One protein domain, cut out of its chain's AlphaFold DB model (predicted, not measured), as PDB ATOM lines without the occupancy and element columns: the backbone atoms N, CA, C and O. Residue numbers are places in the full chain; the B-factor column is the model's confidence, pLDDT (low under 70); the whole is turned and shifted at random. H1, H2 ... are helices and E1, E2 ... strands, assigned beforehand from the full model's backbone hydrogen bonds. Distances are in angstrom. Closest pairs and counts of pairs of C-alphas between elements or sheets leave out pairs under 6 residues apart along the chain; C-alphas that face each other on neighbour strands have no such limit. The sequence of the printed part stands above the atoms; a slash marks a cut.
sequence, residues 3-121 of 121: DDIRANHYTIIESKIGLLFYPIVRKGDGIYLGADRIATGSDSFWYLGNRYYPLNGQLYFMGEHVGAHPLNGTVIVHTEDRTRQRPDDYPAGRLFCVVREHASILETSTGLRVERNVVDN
ATOM      1  N   ASP A   3     -36.465 -17.011  18.637       43.19
ATOM      2  CA  ASP A   3     -36.012 -17.228  17.252       43.19
ATOM      3  C   ASP A   3     -34.611 -16.661  16.970       43.19
ATOM      4  O   ASP A   3     -33.836 -17.246  16.221       43.19
ATOM      5  N   ASP A   4     -34.238 -15.588  17.669       50.22
ATOM      6  CA  ASP A   4     -32.910 -14.967  17.591       50.22
ATOM      7  C   ASP A   4     -31.811 -15.853  18.216       50.22
ATOM      8  O   ASP A   4     -30.654 -15.806  17.805       50.22
ATOM      9  N   ILE A   5     -32.185 -16.711  19.180       51.66
ATOM     10  CA  ILE A   5     -31.294 -17.693  19.820       51.66
ATOM     11  C   ILE A   5     -30.965 -18.814  18.828       51.66
ATOM     12  O   ILE A   5     -29.803 -19.200  18.693       51.66
ATOM     13  N   ARG A   6     -31.979 -19.289  18.089       51.47
ATOM     14  CA  ARG A   6     -31.830 -20.334  17.062       51.47
ATOM     15  C   ARG A   6     -31.071 -19.840  15.829       51.47
ATOM     16  O   ARG A   6     -30.254 -20.585  15.302       51.47
ATOM     17  N   ALA A   7     -31.305 -18.602  15.395       55.31
ATOM     18  CA  ALA A   7     -30.710 -18.050  14.174       55.31
ATOM     19  C   ALA A   7     -29.214 -17.693  14.299       55.31
ATOM     20  O   ALA A   7     -28.499 -17.704  13.305       55.31
ATOM     21  N   ASN A   8     -28.729 -17.393  15.507       58.34
ATOM     22  CA  ASN A   8     -27.381 -16.849  15.729       58.34
ATOM     23  C   ASN A   8     -26.475 -17.759  16.586       58.34
ATOM     24  O   ASN A   8     -25.443 -17.307  17.087       58.34
ATOM     25  N   HIS A   9     -26.863 -19.024  16.782       66.25
ATOM     26  CA  HIS A   9     -26.099 -20.025  17.541       66.25
ATOM     27  C   HIS A   9     -25.795 -19.593  18.990       66.25
ATOM     28  O   HIS A   9     -24.681 -19.777  19.489       66.25
ATOM     29  N   TYR A  10     -26.775 -19.003  19.677       78.00
ATOM     30  CA  TYR A  10     -26.614 -18.665  21.090       78.00
ATOM     31  C   TYR A  10     -26.901 -19.879  21.974       78.00
ATOM     32  O   TYR A  10     -27.899 -20.572  21.787       78.00
ATOM     33  N   THR A  11     -26.060 -20.103  22.981       86.00
ATOM     34  CA  THR A  11     -26.326 -21.071  24.057       86.00
ATOM     35  C   THR A  11     -26.412 -20.328  25.381       86.00
ATOM     36  O   THR A  11     -25.469 -19.637  25.763       86.00
ATOM     37  N   ILE A  12     -27.538 -20.455  26.082       85.88
ATOM     38  CA  ILE A  12     -27.676 -19.932  27.446       85.88
ATOM     39  C   ILE A  12     -26.930 -20.888  28.381       85.88
ATOM     40  O   ILE A  12     -27.232 -22.077  28.403       85.88
ATOM     41  N   ILE A  13     -25.945 -20.366  29.111       87.81
ATOM     42  CA  ILE A  13     -25.172 -21.113  30.114       87.81
ATOM     43  C   ILE A  13     -25.849 -20.987  31.479       87.81
ATOM     44  O   ILE A  13     -26.043 -21.982  32.163       87.81
ATOM     45  N   GLU A  14     -26.245 -19.766  31.837       85.62
ATOM     46  CA  GLU A  14     -26.998 -19.459  33.049       85.62
ATOM     47  C   GLU A  14     -28.114 -18.484  32.677       85.62
ATOM     48  O   GLU A  14     -27.867 -17.453  32.036       85.62
ATOM     49  N   SER A  15     -29.351 -18.812  33.046       78.06
ATOM     50  CA  SER A  15     -30.486 -17.930  32.793       78.06
ATOM     51  C   SER A  15     -30.476 -16.726  33.729       78.06
ATOM     52  O   SER A  15     -29.957 -16.777  34.839       78.06
ATOM     53  N   LYS A  16     -31.119 -15.641  33.298       70.62
ATOM     54  CA  LYS A  16     -31.399 -14.492  34.163       70.62
ATOM     55  C   LYS A  16     -32.222 -14.942  35.374       70.62
ATOM     56  O   LYS A  16     -33.264 -15.569  35.198       70.62
ATOM     57  N   ILE A  17     -31.778 -14.570  36.572       63.28
ATOM     58  CA  ILE A  17     -32.527 -14.763  37.817       63.28
ATOM     59  C   ILE A  17     -32.906 -13.378  38.357       63.28
ATOM     60  O   ILE A  17     -32.044 -12.517  38.533       63.28
ATOM     61  N   GLY A  18     -34.205 -13.150  38.566       59.66
ATOM     62  CA  GLY A  18     -34.743 -11.883  39.069       59.66
ATOM     63  C   GLY A  18     -34.432 -10.666  38.186       59.66
ATOM     64  O   GLY A  18     -34.127 -10.776  36.995       59.66
ATOM     65  N   LEU A  19     -34.517  -9.467  38.769       57.06
ATOM     66  CA  LEU A  19     -34.186  -8.206  38.082       57.06
ATOM     67  C   LEU A  19     -32.686  -7.871  38.084       57.06
ATOM     68  O   LEU A  19     -32.259  -7.059  37.263       57.06
ATOM     69  N   LEU A  20     -31.906  -8.482  38.978       57.62
ATOM     70  CA  LEU A  20     -30.556  -8.027  39.332       57.62
ATOM     71  C   LEU A  20     -29.425  -8.734  38.575       57.62
ATOM     72  O   LEU A  20     -28.309  -8.221  38.553       57.62
ATOM     73  N   PHE A  21     -29.687  -9.878  37.935       68.38
ATOM     74  CA  PHE A  21     -28.633 -10.686  37.323       68.38
ATOM     75  C   PHE A  21     -28.800 -10.811  35.807       68.38
ATOM     76  O   PHE A  21     -29.875 -11.114  35.292       68.38
ATOM     77  N   TYR A  22     -27.712 -10.570  35.077       76.12
ATOM     78  CA  TYR A  22     -27.661 -10.764  33.632       76.12
ATOM     79  C   TYR A  22     -27.398 -12.237  33.288       76.12
ATOM     80  O   TYR A  22     -26.691 -12.913  34.029       76.12
ATOM     81  N   PRO A  23     -27.939 -12.763  32.176       84.19
ATOM     82  CA  PRO A  23     -27.649 -14.131  31.772       84.19
ATOM     83  C   PRO A  23     -26.179 -14.276  31.359       84.19
ATOM     84  O   PRO A  23     -25.587 -13.336  30.815       84.19
ATOM     85  N   ILE A  24     -25.626 -15.474  31.558       89.94
ATOM     86  CA  ILE A  24     -24.357 -15.873  30.941       89.94
ATOM     87  C   ILE A  24     -24.701 -16.608  29.652       89.94
ATOM     88  O   ILE A  24     -25.401 -17.624  29.668       89.94
ATOM     89  N   VAL A  25     -24.220 -16.097  28.525       90.81
ATOM     90  CA  VAL A  25     -24.525 -16.652  27.204       90.81
ATOM     91  C   VAL A  25     -23.259 -16.866  26.396       90.81
ATOM     92  O   VAL A  25     -22.330 -16.065  26.432       90.81
ATOM     93  N   ARG A  26     -23.233 -17.944  25.620       90.62
ATOM     94  CA  ARG A  26     -22.244 -18.164  24.567       90.62
ATOM     95  C   ARG A  26     -22.822 -17.701  23.235       90.62
ATOM     96  O   ARG A  26     -23.926 -18.114  22.884       90.62
ATOM     97  N   LYS A  27     -22.068 -16.887  22.495       89.81
ATOM     98  CA  LYS A  27     -22.348 -16.471  21.112       89.81
ATOM     99  C   LYS A  27     -21.104 -16.717  20.268       89.81
ATOM    100  O   LYS A  27     -20.118 -15.996  20.420       89.81
ATOM    101  N   GLY A  28     -21.155 -17.704  19.374       88.00
ATOM    102  CA  GLY A  28     -19.964 -18.130  18.639       88.00
ATOM    103  C   GLY A  28     -18.872 -18.605  19.604       88.00
ATOM    104  O   GLY A  28     -19.117 -19.488  20.425       88.00
ATOM    105  N   ASP A  29     -17.693 -17.994  19.524       89.31
ATOM    106  CA  ASP A  29     -16.544 -18.245  20.401       89.31
ATOM    107  C   ASP A  29     -16.512 -17.354  21.657       89.31
ATOM    108  O   ASP A  29     -15.672 -17.549  22.531       89.31
ATOM    109  N   GLY A  30     -17.417 -16.377  21.769       92.25
ATOM    110  CA  GLY A  30     -17.472 -15.453  22.897       92.25
ATOM    111  C   GLY A  30     -18.421 -15.908  24.006       92.25
ATOM    112  O   GLY A  30     -19.514 -16.413  23.735       92.25
ATOM    113  N   ILE A  31     -18.036 -15.653  25.256       93.56
ATOM    114  CA  ILE A  31     -18.912 -15.725  26.431       93.56
ATOM    115  C   ILE A  31     -19.245 -14.307  26.876       93.56
ATOM    116  O   ILE A  31     -18.360 -13.457  26.980       93.56
ATOM    117  N   TYR A  32     -20.519 -14.066  27.154       91.88
ATOM    118  CA  TYR A  32     -21.046 -12.767  27.533       91.88
ATOM    119  C   TYR A  32     -21.780 -12.865  28.862       91.88
ATOM    120  O   TYR A  32     -22.527 -13.816  29.093       91.88
ATOM    121  N   LEU A  33     -21.586 -11.853  29.699       89.88
ATOM    122  CA  LEU A  33     -22.385 -11.578  30.879       89.88
ATOM    123  C   LEU A  33     -23.191 -10.309  30.596       89.88
ATOM    124  O   LEU A  33     -22.656  -9.204  30.591       89.88
ATOM    125  N   GLY A  34     -24.479 -10.465  30.296       85.81
ATOM    126  CA  GLY A  34     -25.272  -9.347  29.780       85.81
ATOM    127  C   GLY A  34     -24.727  -8.847  28.441       85.81
ATOM    128  O   GLY A  34     -24.677  -9.609  27.478       85.81
ATOM    129  N   ALA A  35     -24.353  -7.567  28.373       84.44
ATOM    130  CA  ALA A  35     -23.757  -6.971  27.175       84.44
ATOM    131  C   ALA A  35     -22.226  -7.129  27.115       84.44
ATOM    132  O   ALA A  35     -21.638  -6.956  26.047       84.44
ATOM    133  N   ASP A  36     -21.587  -7.482  28.231       89.88
ATOM    134  CA  ASP A  36     -20.135  -7.497  28.350       89.88
ATOM    135  C   ASP A  36     -19.568  -8.842  27.907       89.88
ATOM    136  O   ASP A  36     -19.958  -9.899  28.409       89.88
ATOM    137  N   ARG A  37     -18.619  -8.822  26.965       92.62
ATOM    138  CA  ARG A  37     -17.883 -10.025  26.563       92.62
ATOM    139  C   ARG A  37     -16.809 -10.327  27.604       92.62
ATOM    140  O   ARG A  37     -15.821  -9.603  27.684       92.62
ATOM    141  N   ILE A  38     -16.991 -11.408  28.355       94.50
ATOM    142  CA  ILE A  38     -16.109 -11.801  29.464       94.50
ATOM    143  C   ILE A  38     -15.058 -12.841  29.071       94.50
ATOM    144  O   ILE A  38     -14.040 -12.945  29.743       94.50
ATOM    145  N   ALA A  39     -15.282 -13.611  28.003       95.31
ATOM    146  CA  ALA A  39     -14.314 -14.592  27.519       95.31
ATOM    147  C   ALA A  39     -14.416 -14.785  26.001       95.31
ATOM    148  O   ALA A  39     -15.438 -14.474  25.381       95.31
ATOM    149  N   THR A  40     -13.356 -15.322  25.418       94.56
ATOM    150  CA  THR A  40     -13.206 -15.669  24.002       94.56
ATOM    151  C   THR A  40     -12.755 -17.122  23.852       94.56
ATOM    152  O   THR A  40     -12.432 -17.780  24.839       94.56
ATOM    153  N   GLY A  41     -12.694 -17.637  22.620       88.50
ATOM    154  CA  GLY A  41     -12.298 -19.026  22.364       88.50
ATOM    155  C   GLY A  41     -10.868 -19.376  22.798       88.50
ATOM    156  O   GLY A  41     -10.559 -20.555  22.948       88.50
ATOM    157  N   SER A  42     -10.001 -18.379  23.010       93.56
ATOM    158  CA  SER A  42      -8.649 -18.574  23.547       93.56
ATOM    159  C   SER A  42      -8.590 -18.631  25.074       93.56
ATOM    160  O   SER A  42      -7.566 -19.036  25.621       93.56
ATOM    161  N   ASP A  43      -9.653 -18.214  25.763       96.12
ATOM    162  CA  ASP A  43      -9.692 -18.172  27.220       96.12
ATOM    163  C   ASP A  43     -10.115 -19.522  27.812       96.12
ATOM    164  O   ASP A  43     -10.979 -20.229  27.290       96.12
ATOM    165  N   SER A  44      -9.542 -19.869  28.964       93.38
ATOM    166  CA  SER A  44      -9.948 -21.052  29.724       93.38
ATOM    167  C   SER A  44     -11.166 -20.717  30.586       93.38
ATOM    168  O   SER A  44     -11.025 -20.317  31.745       93.38
ATOM    169  N   PHE A  45     -12.356 -20.838  29.994       94.75
ATOM    170  CA  PHE A  45     -13.642 -20.609  30.654       94.75
ATOM    171  C   PHE A  45     -14.392 -21.919  30.913       94.75
ATOM    172  O   PHE A  45     -14.574 -22.734  30.005       94.75
ATOM    173  N   TRP A  46     -14.934 -22.058  32.124       92.06
ATOM    174  CA  TRP A  46     -15.789 -23.181  32.519       92.06
ATOM    175  C   TRP A  46     -16.908 -22.665  33.417       92.06
ATOM    176  O   TRP A  46     -16.679 -21.771  34.223       92.06
ATOM    177  N   TYR A  47     -18.113 -23.222  33.312       92.44
ATOM    178  CA  TYR A  47     -19.197 -22.860  34.223       92.44
ATOM    179  C   TYR A  47     -19.274 -23.862  35.374       92.44
ATOM    180  O   TYR A  47     -19.378 -25.061  35.123       92.44
ATOM    181  N   LEU A  48     -19.214 -23.378  36.620       91.62
ATOM    182  CA  LEU A  48     -19.268 -24.230  37.817       91.62
ATOM    183  C   LEU A  48     -20.683 -24.375  38.390       91.62
ATOM    184  O   LEU A  48     -20.901 -25.217  39.256       91.62
ATOM    185  N   GLY A  49     -21.636 -23.567  37.921       89.19
ATOM    186  CA  GLY A  49     -22.967 -23.471  38.515       89.19
ATOM    187  C   GLY A  49     -23.098 -22.294  39.479       89.19
ATOM    188  O   GLY A  49     -22.112 -21.674  39.882       89.19
ATOM    189  N   ASN A  50     -24.346 -21.961  39.813       87.50
ATOM    190  CA  ASN A  50     -24.740 -20.874  40.714       87.50
ATOM    191  C   ASN A  50     -23.940 -19.577  40.517       87.50
ATOM    192  O   ASN A  50     -23.559 -18.917  41.489       87.50
ATOM    193  N   ARG A  51     -23.720 -19.214  39.244       88.38
ATOM    194  CA  ARG A  51     -23.071 -17.976  38.782       88.38
ATOM    195  C   ARG A  51     -21.558 -17.890  38.997       88.38
ATOM    196  O   ARG A  51     -20.959 -16.858  38.677       88.38
ATOM    197  N   TYR A  52     -20.938 -18.965  39.478       93.12
ATOM    198  CA  TYR A  52     -19.490 -19.073  39.573       93.12
ATOM    199  C   TYR A  52     -18.884 -19.616  38.282       93.12
ATOM    200  O   TYR A  52     -19.390 -20.560  37.669       93.12
ATOM    201  N   TYR A  53     -17.759 -19.032  37.884       94.06
ATOM    202  CA  TYR A  53     -16.975 -19.517  36.756       94.06
ATOM    203  C   TYR A  53     -15.489 -19.172  36.922       94.06
ATOM    204  O   TYR A  53     -15.152 -18.055  37.323       94.06
ATOM    205  N   PRO A  54     -14.568 -20.099  36.619       94.25
ATOM    206  CA  PRO A  54     -13.186 -19.759  36.332       94.25
ATOM    207  C   PRO A  54     -13.034 -19.106  34.958       94.25
ATOM    208  O   PRO A  54     -13.668 -19.506  33.980       94.25
ATOM    209  N   LEU A  55     -12.113 -18.151  34.893       95.81
ATOM    210  CA  LEU A  55     -11.601 -17.529  33.685       95.81
ATOM    211  C   LEU A  55     -10.085 -17.370  33.833       95.81
ATOM    212  O   LEU A  55      -9.615 -16.649  34.713       95.81
ATOM    213  N   ASN A  56      -9.317 -18.066  32.990       95.12
ATOM    214  CA  ASN A  56      -7.846 -18.003  32.970       95.12
ATOM    215  C   ASN A  56      -7.206 -18.233  34.355       95.12
ATOM    216  O   ASN A  56      -6.289 -17.527  34.773       95.12
ATOM    217  N   GLY A  57      -7.725 -19.219  35.093       91.75
ATOM    218  CA  GLY A  57      -7.246 -19.586  36.432       91.75
ATOM    219  C   GLY A  57      -7.711 -18.662  37.565       91.75
ATOM    220  O   GLY A  57      -7.395 -18.921  38.724       91.75
ATOM    221  N   GLN A  58      -8.481 -17.616  37.269       94.06
ATOM    222  CA  GLN A  58      -9.101 -16.740  38.264       94.06
ATOM    223  C   GLN A  58     -10.582 -17.081  38.410       94.06
ATOM    224  O   GLN A  58     -11.254 -17.375  37.427       94.06
ATOM    225  N   LEU A  59     -11.090 -17.072  39.634       93.69
ATOM    226  CA  LEU A  59     -12.471 -17.394  39.958       93.69
ATOM    227  C   LEU A  59     -13.308 -16.116  40.023       93.69
ATOM    228  O   LEU A  59     -12.921 -15.142  40.674       93.69
ATOM    229  N   TYR A  60     -14.477 -16.152  39.390       93.75
ATOM    230  CA  TYR A  60     -15.417 -15.042  39.342       93.75
ATOM    231  C   TYR A  60     -16.808 -15.460  39.810       93.75
ATOM    232  O   TYR A  60     -17.231 -16.601  39.616       93.75
ATOM    233  N   PHE A  61     -17.529 -14.497  40.375       91.56
ATOM    234  CA  PHE A  61     -18.967 -14.541  40.599       91.56
ATOM    235  C   PHE A  61     -19.593 -13.372  39.846       91.56
ATOM    236  O   PHE A  61     -19.357 -12.221  40.197       91.56
ATOM    237  N   MET A  62     -20.373 -13.641  38.795       88.00
ATOM    238  CA  MET A  62     -21.060 -12.582  38.031       88.00
ATOM    239  C   MET A  62     -20.153 -11.415  37.591       88.00
ATOM    240  O   MET A  62     -20.548 -10.255  37.654       88.00
ATOM    241  N   GLY A  63     -18.929 -11.710  37.143       90.00
ATOM    242  CA  GLY A  63     -17.973 -10.689  36.688       90.00
ATOM    243  C   GLY A  63     -17.135 -10.067  37.804       90.00
ATOM    244  O   GLY A  63     -16.109  -9.457  37.520       90.00
ATOM    245  N   GLU A  64     -17.495 -10.282  39.069       91.75
ATOM    246  CA  GLU A  64     -16.665  -9.902  40.208       91.75
ATOM    247  C   GLU A  64     -15.590 -10.966  40.447       91.75
ATOM    248  O   GLU A  64     -15.898 -12.153  40.567       91.75
ATOM    249  N   HIS A  65     -14.324 -10.553  40.520       93.56
ATOM    250  CA  HIS A  65     -13.223 -11.440  40.900       93.56
ATOM    251  C   HIS A  65     -13.340 -11.809  42.381       93.56
ATOM    252  O   HIS A  65     -13.458 -10.928  43.230       93.56
ATOM    253  N   VAL A  66     -13.311 -13.105  42.699       91.50
ATOM    254  CA  VAL A  66     -13.481 -13.599  44.080       91.50
ATOM    255  C   VAL A  66     -12.302 -14.425  44.590       91.50
ATOM    256  O   VAL A  66     -12.257 -14.759  45.772       91.50
ATOM    257  N   GLY A  67     -11.339 -14.756  43.728       90.12
ATOM    258  CA  GLY A  67     -10.131 -15.472  44.128       90.12
ATOM    259  C   GLY A  67      -9.437 -16.184  42.974       90.12
ATOM    260  O   GLY A  67      -9.769 -15.991  41.810       90.12
ATOM    261  N   ALA A  68      -8.466 -17.033  43.301       90.44
ATOM    262  CA  ALA A  68      -7.832 -17.924  42.334       90.44
ATOM    263  C   ALA A  68      -8.575 -19.267  42.288       90.44
ATOM    264  O   ALA A  68      -8.972 -19.796  43.329       90.44
ATOM    265  N   HIS A  69      -8.739 -19.841  41.094       88.69
ATOM    266  CA  HIS A  69      -9.234 -21.209  40.968       88.69
ATOM    267  C   HIS A  69      -8.119 -22.180  41.390       88.69
ATOM    268  O   HIS A  69      -6.987 -22.042  40.915       88.69
ATOM    269  N   PRO A  70      -8.391 -23.169  42.259       86.56
ATOM    270  CA  PRO A  70      -7.362 -24.107  42.684       86.56
ATOM    271  C   PRO A  70      -6.871 -24.951  41.498       86.56
ATOM    272  O   PRO A  70      -7.656 -25.359  40.642       86.56
ATOM    273  N   LEU A  71      -5.563 -25.218  41.438       83.19
ATOM    274  CA  LEU A  71      -4.972 -26.076  40.398       83.19
ATOM    275  C   LEU A  71      -5.283 -27.566  40.623       83.19
ATOM    276  O   LEU A  71      -5.191 -28.366  39.696       83.19
ATOM    277  N   ASN A  72      -5.630 -27.942  41.855       82.81
ATOM    278  CA  ASN A  72      -5.926 -29.303  42.284       82.81
ATOM    279  C   ASN A  72      -7.027 -29.328  43.357       82.81
ATOM    280  O   ASN A  72      -7.258 -28.347  44.060       82.81
ATOM    281  N   GLY A  73      -7.678 -30.482  43.507       82.75
ATOM    282  CA  GLY A  73      -8.742 -30.681  44.491       82.75
ATOM    283  C   GLY A  73     -10.151 -30.519  43.921       82.75
ATOM    284  O   GLY A  73     -10.340 -30.379  42.714       82.75
ATOM    285  N   THR A  74     -11.144 -30.586  44.805       87.75
ATOM    286  CA  THR A  74     -12.565 -30.551  44.439       87.75
ATOM    287  C   THR A  74     -13.126 -29.157  44.671       87.75
ATOM    288  O   THR A  74     -12.884 -28.559  45.722       87.75
ATOM    289  N   VAL A  75     -13.903 -28.660  43.708       90.50
ATOM    290  CA  VAL A  75     -14.728 -27.457  43.851       90.50
ATOM    291  C   VAL A  75     -16.179 -27.895  43.976       90.50
ATOM    292  O   VAL A  75     -16.673 -28.651  43.141       90.50
ATOM    293  N   ILE A  76     -16.850 -27.443  45.030       93.25
ATOM    294  CA  ILE A  76     -18.255 -27.728  45.299       93.25
ATOM    295  C   ILE A  76     -19.000 -26.405  45.271       93.25
ATOM    296  O   ILE A  76     -18.634 -25.459  45.967       93.25
ATOM    297  N   VAL A  77     -20.061 -26.356  44.474       92.31
ATOM    298  CA  VAL A  77     -20.953 -25.206  44.400       92.31
ATOM    299  C   VAL A  77     -22.349 -25.657  44.801       92.31
ATOM    300  O   VAL A  77     -22.865 -26.634  44.263       92.31
ATOM    301  N   HIS A  78     -22.954 -24.967  45.764       91.81
ATOM    302  CA  HIS A  78     -24.280 -25.303  46.274       91.81
ATOM    303  C   HIS A  78     -25.041 -24.052  46.727       91.81
ATOM    304  O   HIS A  78     -24.477 -22.961  46.818       91.81
ATOM    305  N   THR A  79     -26.343 -24.213  46.960       88.69
ATOM    306  CA  THR A  79     -27.218 -23.165  47.484       88.69
ATOM    307  C   THR A  79     -27.743 -23.548  48.860       88.69
ATOM    308  O   THR A  79     -28.100 -24.698  49.108       88.69
ATOM    309  N   GLU A  80     -27.811 -22.565  49.748       88.94
ATOM    310  CA  GLU A  80     -28.459 -22.675  51.053       88.94
ATOM    311  C   GLU A  80     -29.681 -21.751  51.059       88.94
ATOM    312  O   GLU A  80     -29.537 -20.536  50.910       88.94
ATOM    313  N   ASP A  81     -30.887 -22.314  51.188       84.88
ATOM    314  CA  ASP A  81     -32.113 -21.518  51.299       84.88
ATOM    315  C   ASP A  81     -32.140 -20.799  52.651       84.88
ATOM    316  O   ASP A  81     -32.054 -21.420  53.711       84.88
ATOM    317  N   ARG A  82     -32.256 -19.472  52.603       82.69
ATOM    318  CA  ARG A  82     -32.347 -18.593  53.773       82.69
ATOM    319  C   ARG A  82     -33.688 -17.875  53.842       82.69
ATOM    320  O   ARG A  82     -33.892 -17.017  54.702       82.69
ATOM    321  N   THR A  83     -34.629 -18.251  52.982       79.69
ATOM    322  CA  THR A  83     -35.966 -17.681  52.941       79.69
ATOM    323  C   THR A  83     -36.693 -18.018  54.237       79.69
ATOM    324  O   THR A  83     -37.092 -19.156  54.486       79.69
ATOM    325  N   ARG A  84     -36.919 -17.013  55.082       71.12
ATOM    326  CA  ARG A  84     -37.711 -17.184  56.300       71.12
ATOM    327  C   ARG A  84     -39.199 -17.128  55.955       71.12
ATOM    328  O   ARG A  84     -39.819 -16.082  56.096       71.12
ATOM    329  N   GLN A  85     -39.778 -18.239  55.504       64.50
ATOM    330  CA  GLN A  85     -41.227 -18.320  55.282       64.50
ATOM    331  C   GLN A  85     -41.965 -18.190  56.626       64.50
ATOM    332  O   GLN A  85     -41.708 -18.987  57.533       64.50
ATOM    333  N   ARG A  86     -42.882 -17.222  56.785       59.53
ATOM    334  CA  ARG A  86     -43.853 -17.253  57.892       59.53
ATOM    335  C   ARG A  86     -45.205 -17.767  57.383       59.53
ATOM    336  O   ARG A  86     -45.630 -17.360  56.302       59.53
ATOM    337  N   PRO A  87     -45.899 -18.622  58.158       54.41
ATOM    338  CA  PRO A  87     -47.191 -19.198  57.769       54.41
ATOM    339  C   PRO A  87     -48.282 -18.174  57.417       54.41
ATOM    340  O   PRO A  87     -49.174 -18.496  56.639       54.41
ATOM    341  N   ASP A  88     -48.181 -16.944  57.936       62.75
ATOM    342  CA  ASP A  88     -49.205 -15.897  57.823       62.75
ATOM    343  C   ASP A  88     -48.775 -14.681  56.973       62.75
ATOM    344  O   ASP A  88     -49.462 -13.659  56.970       62.75
ATOM    345  N   ASP A  89     -47.645 -14.740  56.255       62.56
ATOM    346  CA  ASP A  89     -47.095 -13.562  55.546       62.56
ATOM    347  C   ASP A  89     -47.957 -13.077  54.364       62.56
ATOM    348  O   ASP A  89     -47.742 -11.979  53.844       62.56
ATOM    349  N   TYR A  90     -48.954 -13.857  53.937       62.16
ATOM    350  CA  TYR A  90     -49.692 -13.591  52.706       62.16
ATOM    351  C   TYR A  90     -51.205 -13.489  52.939       62.16
ATOM    352  O   TYR A  90     -51.882 -14.504  53.120       62.16
ATOM    353  N   PRO A  91     -51.781 -12.272  52.889       62.66
ATOM    354  CA  PRO A  91     -53.224 -12.086  52.959       62.66
ATOM    355  C   PRO A  91     -53.926 -12.772  51.783       62.66
ATOM    356  O   PRO A  91     -53.558 -12.565  50.623       62.66
ATOM    357  N   ALA A  92     -54.987 -13.531  52.066       69.94
ATOM    358  CA  ALA A  92     -55.830 -14.118  51.029       69.94
ATOM    359  C   ALA A  92     -56.389 -13.030  50.086       69.94
ATOM    360  O   ALA A  92     -56.847 -11.977  50.531       69.94
ATOM    361  N   GLY A  93     -56.356 -13.284  48.775       68.50
ATOM    362  CA  GLY A  93     -56.935 -12.388  47.764       68.50
ATOM    363  C   GLY A  93     -56.048 -11.221  47.311       68.50
ATOM    364  O   GLY A  93     -56.546 -10.324  46.632       68.50
ATOM    365  N   ARG A  94     -54.749 -11.211  47.644       62.56
ATOM    366  CA  ARG A  94     -53.777 -10.243  47.102       62.56
ATOM    367  C   ARG A  94     -52.706 -10.940  46.266       62.56
ATOM    368  O   ARG A  94     -52.269 -12.032  46.607       62.56
ATOM    369  N   LEU A  95     -52.267 -10.285  45.190       60.88
ATOM    370  CA  LEU A  95     -51.046 -10.666  44.478       60.88
ATOM    371  C   LEU A  95     -49.846 -10.181  45.297       60.88
ATOM    372  O   LEU A  95     -49.735  -8.990  45.587       60.88
ATOM    373  N   PHE A  96     -48.965 -11.104  45.669       63.16
ATOM    374  CA  PHE A  96     -47.700 -10.826  46.342       63.16
ATOM    375  C   PHE A  96     -46.554 -11.425  45.526       63.16
ATOM    376  O   PHE A  96     -46.681 -12.497  44.936       63.16
ATOM    377  N   CYS A  97     -45.439 -10.708  45.482       63.75
ATOM    378  CA  CYS A  97     -44.178 -11.187  44.933       63.75
ATOM    379  C   CYS A  97     -43.373 -11.746  46.112       63.75
ATOM    380  O   CYS A  97     -43.104 -11.027  47.074       63.75
ATOM    381  N   VAL A  98     -43.097 -13.053  46.086       67.38
ATOM    382  CA  VAL A  98     -42.344 -13.725  47.150       67.38
ATOM    383  C   VAL A  98     -40.872 -13.429  46.935       67.38
ATOM    384  O   VAL A  98     -40.271 -13.955  46.005       67.38
ATOM    385  N   VAL A  99     -40.294 -12.629  47.825       71.38
ATOM    386  CA  VAL A  99     -38.846 -12.446  47.858       71.38
ATOM    387  C   VAL A  99     -38.225 -13.686  48.494       71.38
ATOM    388  O   VAL A  99     -38.530 -14.024  49.639       71.38
ATOM    389  N   ARG A 100     -37.385 -14.391  47.738       76.06
ATOM    390  CA  ARG A 100     -36.591 -15.521  48.226       76.06
ATOM    391  C   ARG A 100     -35.173 -15.058  48.479       76.06
ATOM    392  O   ARG A 100     -34.591 -14.352  47.661       76.06
ATOM    393  N   GLU A 101     -34.607 -15.497  49.589       82.69
ATOM    394  CA  GLU A 101     -33.216 -15.229  49.925       82.69
ATOM    395  C   GLU A 101     -32.474 -16.555  50.006       82.69
ATOM    396  O   GLU A 101     -32.928 -17.494  50.654       82.69
ATOM    397  N   HIS A 102     -31.327 -16.649  49.346       85.06
ATOM    398  CA  HIS A 102     -30.463 -17.817  49.446       85.06
ATOM    399  C   HIS A 102     -28.995 -17.403  49.422       85.06
ATOM    400  O   HIS A 102     -28.638 -16.338  48.919       85.06
ATOM    401  N   ALA A 103     -28.125 -18.249  49.961       87.94
ATOM    402  CA  ALA A 103     -26.686 -18.091  49.821       87.94
ATOM    403  C   ALA A 103     -26.174 -19.008  48.705       87.94
ATOM    404  O   ALA A 103     -26.393 -20.216  48.743       87.94
ATOM    405  N   SER A 104     -25.490 -18.434  47.713       89.25
ATOM    406  CA  SER A 104     -24.701 -19.176  46.727       89.25
ATOM    407  C   SER A 104     -23.286 -19.356  47.264       89.25
ATOM    408  O   SER A 104     -22.544 -18.381  47.446       89.25
ATOM    409  N   ILE A 105     -22.916 -20.602  47.543       92.00
ATOM    410  CA  ILE A 105     -21.674 -20.951  48.226       92.00
ATOM    411  C   ILE A 105     -20.780 -21.731  47.267       92.00
ATOM    412  O   ILE A 105     -21.208 -22.713  46.655       92.00
ATOM    413  N   LEU A 106     -19.526 -21.294  47.162       94.06
ATOM    414  CA  LEU A 106     -18.445 -22.041  46.537       94.06
ATOM    415  C   LEU A 106     -17.419 -22.408  47.599       94.06
ATOM    416  O   LEU A 106     -16.889 -21.542  48.293       94.06
ATOM    417  N   GLU A 107     -17.103 -23.693  47.676       93.81
ATOM    418  CA  GLU A 107     -16.100 -24.245  48.575       93.81
ATOM    419  C   GLU A 107     -15.095 -25.073  47.788       93.81
ATOM    420  O   GLU A 107     -15.425 -25.773  46.829       93.81
ATOM    421  N   THR A 108     -13.842 -24.989  48.203       88.69
ATOM    422  CA  THR A 108     -12.747 -25.757  47.618       88.69
ATOM    423  C   THR A 108     -12.129 -26.643  48.686       88.69
ATOM    424  O   THR A 108     -12.015 -26.249  49.848       88.69
ATOM    425  N   SER A 109     -11.646 -27.824  48.300       87.38
ATOM    426  CA  SER A 109     -10.924 -28.706  49.227       87.38
ATOM    427  C   SER A 109      -9.606 -28.110  49.743       87.38
ATOM    428  O   SER A 109      -9.005 -28.657  50.662       87.38
ATOM    429  N   THR A 110      -9.134 -27.010  49.150       85.25
ATOM    430  CA  THR A 110      -7.942 -26.262  49.575       85.25
ATOM    431  C   THR A 110      -8.253 -25.166  50.603       85.25
ATOM    432  O   THR A 110      -7.334 -24.489  51.057       85.25
ATOM    433  N   GLY A 111      -9.521 -25.000  50.998       84.44
ATOM    434  CA  GLY A 111      -9.941 -24.113  52.088       84.44
ATOM    435  C   GLY A 111     -10.476 -22.743  51.662       84.44
ATOM    436  O   GLY A 111     -10.932 -21.992  52.520       84.44
ATOM    437  N   LEU A 112     -10.481 -22.405  50.365       87.69
ATOM    438  CA  LEU A 112     -11.214 -21.227  49.884       87.69
ATOM    439  C   LEU A 112     -12.720 -21.487  50.007       87.69
ATOM    440  O   LEU A 112     -13.217 -22.481  49.470       87.69
ATOM    441  N   ARG A 113     -13.424 -20.559  50.661       92.25
ATOM    442  CA  ARG A 113     -14.883 -20.504  50.750       92.25
ATOM    443  C   ARG A 113     -15.359 -19.103  50.387       92.25
ATOM    444  O   ARG A 113     -14.939 -18.130  51.009       92.25
ATOM    445  N   VAL A 114     -16.240 -19.010  49.398       90.56
ATOM    446  CA  VAL A 114     -16.890 -17.766  48.975       90.56
ATOM    447  C   VAL A 114     -18.389 -17.933  49.152       90.56
ATOM    448  O   VAL A 114     -18.966 -18.927  48.724       90.56
ATOM    449  N   GLU A 115     -19.018 -16.950  49.782       92.44
ATOM    450  CA  GLU A 115     -20.455 -16.931  50.025       92.44
ATOM    451  C   GLU A 115     -21.039 -15.634  49.467       92.44
ATOM    452  O   GLU A 115     -20.536 -14.543  49.741       92.44
ATOM    453  N   ARG A 116     -22.102 -15.756  48.670       88.25
ATOM    454  CA  ARG A 116     -22.822 -14.618  48.100       88.25
ATOM    455  C   ARG A 116     -24.298 -14.745  48.417       88.25
ATOM    456  O   ARG A 116     -24.950 -15.685  47.972       88.25
ATOM    457  N   ASN A 117     -24.819 -13.780  49.167       86.00
ATOM    458  CA  ASN A 117     -26.253 -13.673  49.392       86.00
ATOM    459  C   ASN A 117     -26.933 -13.195  48.111       86.00
ATOM    460  O   ASN A 117     -26.481 -12.257  47.451       86.00
ATOM    461  N   VAL A 118     -28.024 -13.861  47.779       80.88
ATOM    462  CA  VAL A 118     -28.816 -13.636  46.586       80.88
ATOM    463  C   VAL A 118     -30.254 -13.424  47.012       80.88
ATOM    464  O   VAL A 118     -30.802 -14.203  47.790       80.88
ATOM    465  N   VAL A 119     -30.851 -12.371  46.468       78.31
ATOM    466  CA  VAL A 119     -32.252 -12.031  46.667       78.31
ATOM    467  C   VAL A 119     -32.949 -12.150  45.318       78.31
ATOM    468  O   VAL A 119     -32.612 -11.418  44.383       78.31
ATOM    469  N   ASP A 120     -33.893 -13.077  45.231       72.81
ATOM    470  CA  ASP A 120     -34.726 -13.309  44.057       72.81
ATOM    471  C   ASP A 120     -36.148 -12.824  44.339       72.81
ATOM    472  O   ASP A 120     -36.638 -12.914  45.464       72.81
ATOM    473  N   ASN A 121     -36.815 -12.316  43.311       63.31
ATOM    474  CA  ASN A 121     -38.166 -11.769  43.362       63.31
ATOM    475  C   ASN A 121     -39.076 -12.417  42.314       63.31
ATOM    476  O   ASN A 121     -38.569 -12.731  41.213       63.31
TER     477      ASN A 121
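AT A GLANCE: This is residues 3 to 121 of the 121 residues of an uncharacterized protein of Burkholderia lata (strain ATCC 17760 / DSM 23089 / LMG 22485 / NCIMB 9086 / R18194 / 383) (UniProt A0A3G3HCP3). Three small antiparallel sheets follow one another along the chain and sit loosely together in one flat body: E1 to E4 at one end, E5 to E7 between, and the longer strands E8 to E10 at the other end. A long loop of residues 82 to 99 extends from E8 and E9, with its residues 91 to 96 sticking out free, while the small helix H1 sits beyond E1 at the edge of the body. The printed part has 119 residues, with one named helix followed by ten named strands; each sheet is a meander, each strand the antiparallel neighbour of the one before, in the orders E1 - E2 - E3 - E4, E5 - E6 - E7 and E8 - E9 - E10. The class is mostly strand, though just under half of the residues, 59 of 119, are in named elements. The whole is loose, with a radius of gyration of the C-alphas of 17.2 A, and its C-alphas span 55 by 44 by 18 A.

HOW THE PARTS SIT: H1, residues 3 to 7, is only just not on the first sheet, with 4 pairs of C-alphas within 10 A. Its O i to N i+4 pair is within hydrogen-bond range. The closest C-alphas of H1 and E1, residues 10 to 14, are those of Ile 5 and Thr 11, 7.4 A apart. E1 and E2, residues 24 to 27, form an antiparallel hairpin, with N 11 and O 26 at 2.9 A. E2 forms a hairpin with E3, residues 30 to 33, where N 25 and O 32 are 2.9 A apart. E3 forms a hairpin with E4, residues 36 to 39, with N 33 and O 36 at 2.9 A; the directions of these two stand at 131 degrees. This sheet is strongly twisted, but only just, with C-alphas up to 4.4 A off its best plane. E4 and E5, residues 52 to 55, have their closest C-alphas at Ala 39 and Leu 55, 7.3 A apart. E5 and E6, residues 58 to 61, form a hairpin, with N 53 and O 60 at 3.0 A. E6 and E7, residues 64 to 68, form another, with N 61 and O 64 at 2.9 A. E7 and E8, residues 75 to 81, are apart. E8 and E9, residues 100 to 108, are an antiparallel hairpin at 160 degrees, with N 78 and O 105 at 3.0 A. E9 and E10, residues 113 to 120, form a hairpin at 161 degrees, with N 104 and O 116 at 2.8 A. This third sheet is strongly twisted, with C-alphas up to 4.5 A off its best plane. The closest C-alphas of E7 and E10 are those of Val 66 and Val 114, 7.3 A apart.

IN THESE COORDINATES: H1 begins at C-alpha 3, at (-36.012, -17.228, 17.252). E1 is 12.0 A long and E7 12.1 A, while E2 and E3 are each 10.1 A. E8 is 19.8 A long, from C-alpha 75 at (-14.728, -27.457, 43.851). E9, the longest strand with nine residues, measures 26.0 A, and E10 measures 22.1 A, ending at C-alpha 120 at (-34.726, -13.309, 44.057).

THE WHOLE: The C-alphas farthest apart are those of Ser 42 and Ala 92, at 54.8 A. The printed part has no cut. The links E4 to E5, with 12 residues, and E8 to E9, with 18 residues, are long. The mean pLDDT of the printed part is 81.9; residues 3 to 9, 17 to 21, 85 to 98 and 121 are under 70.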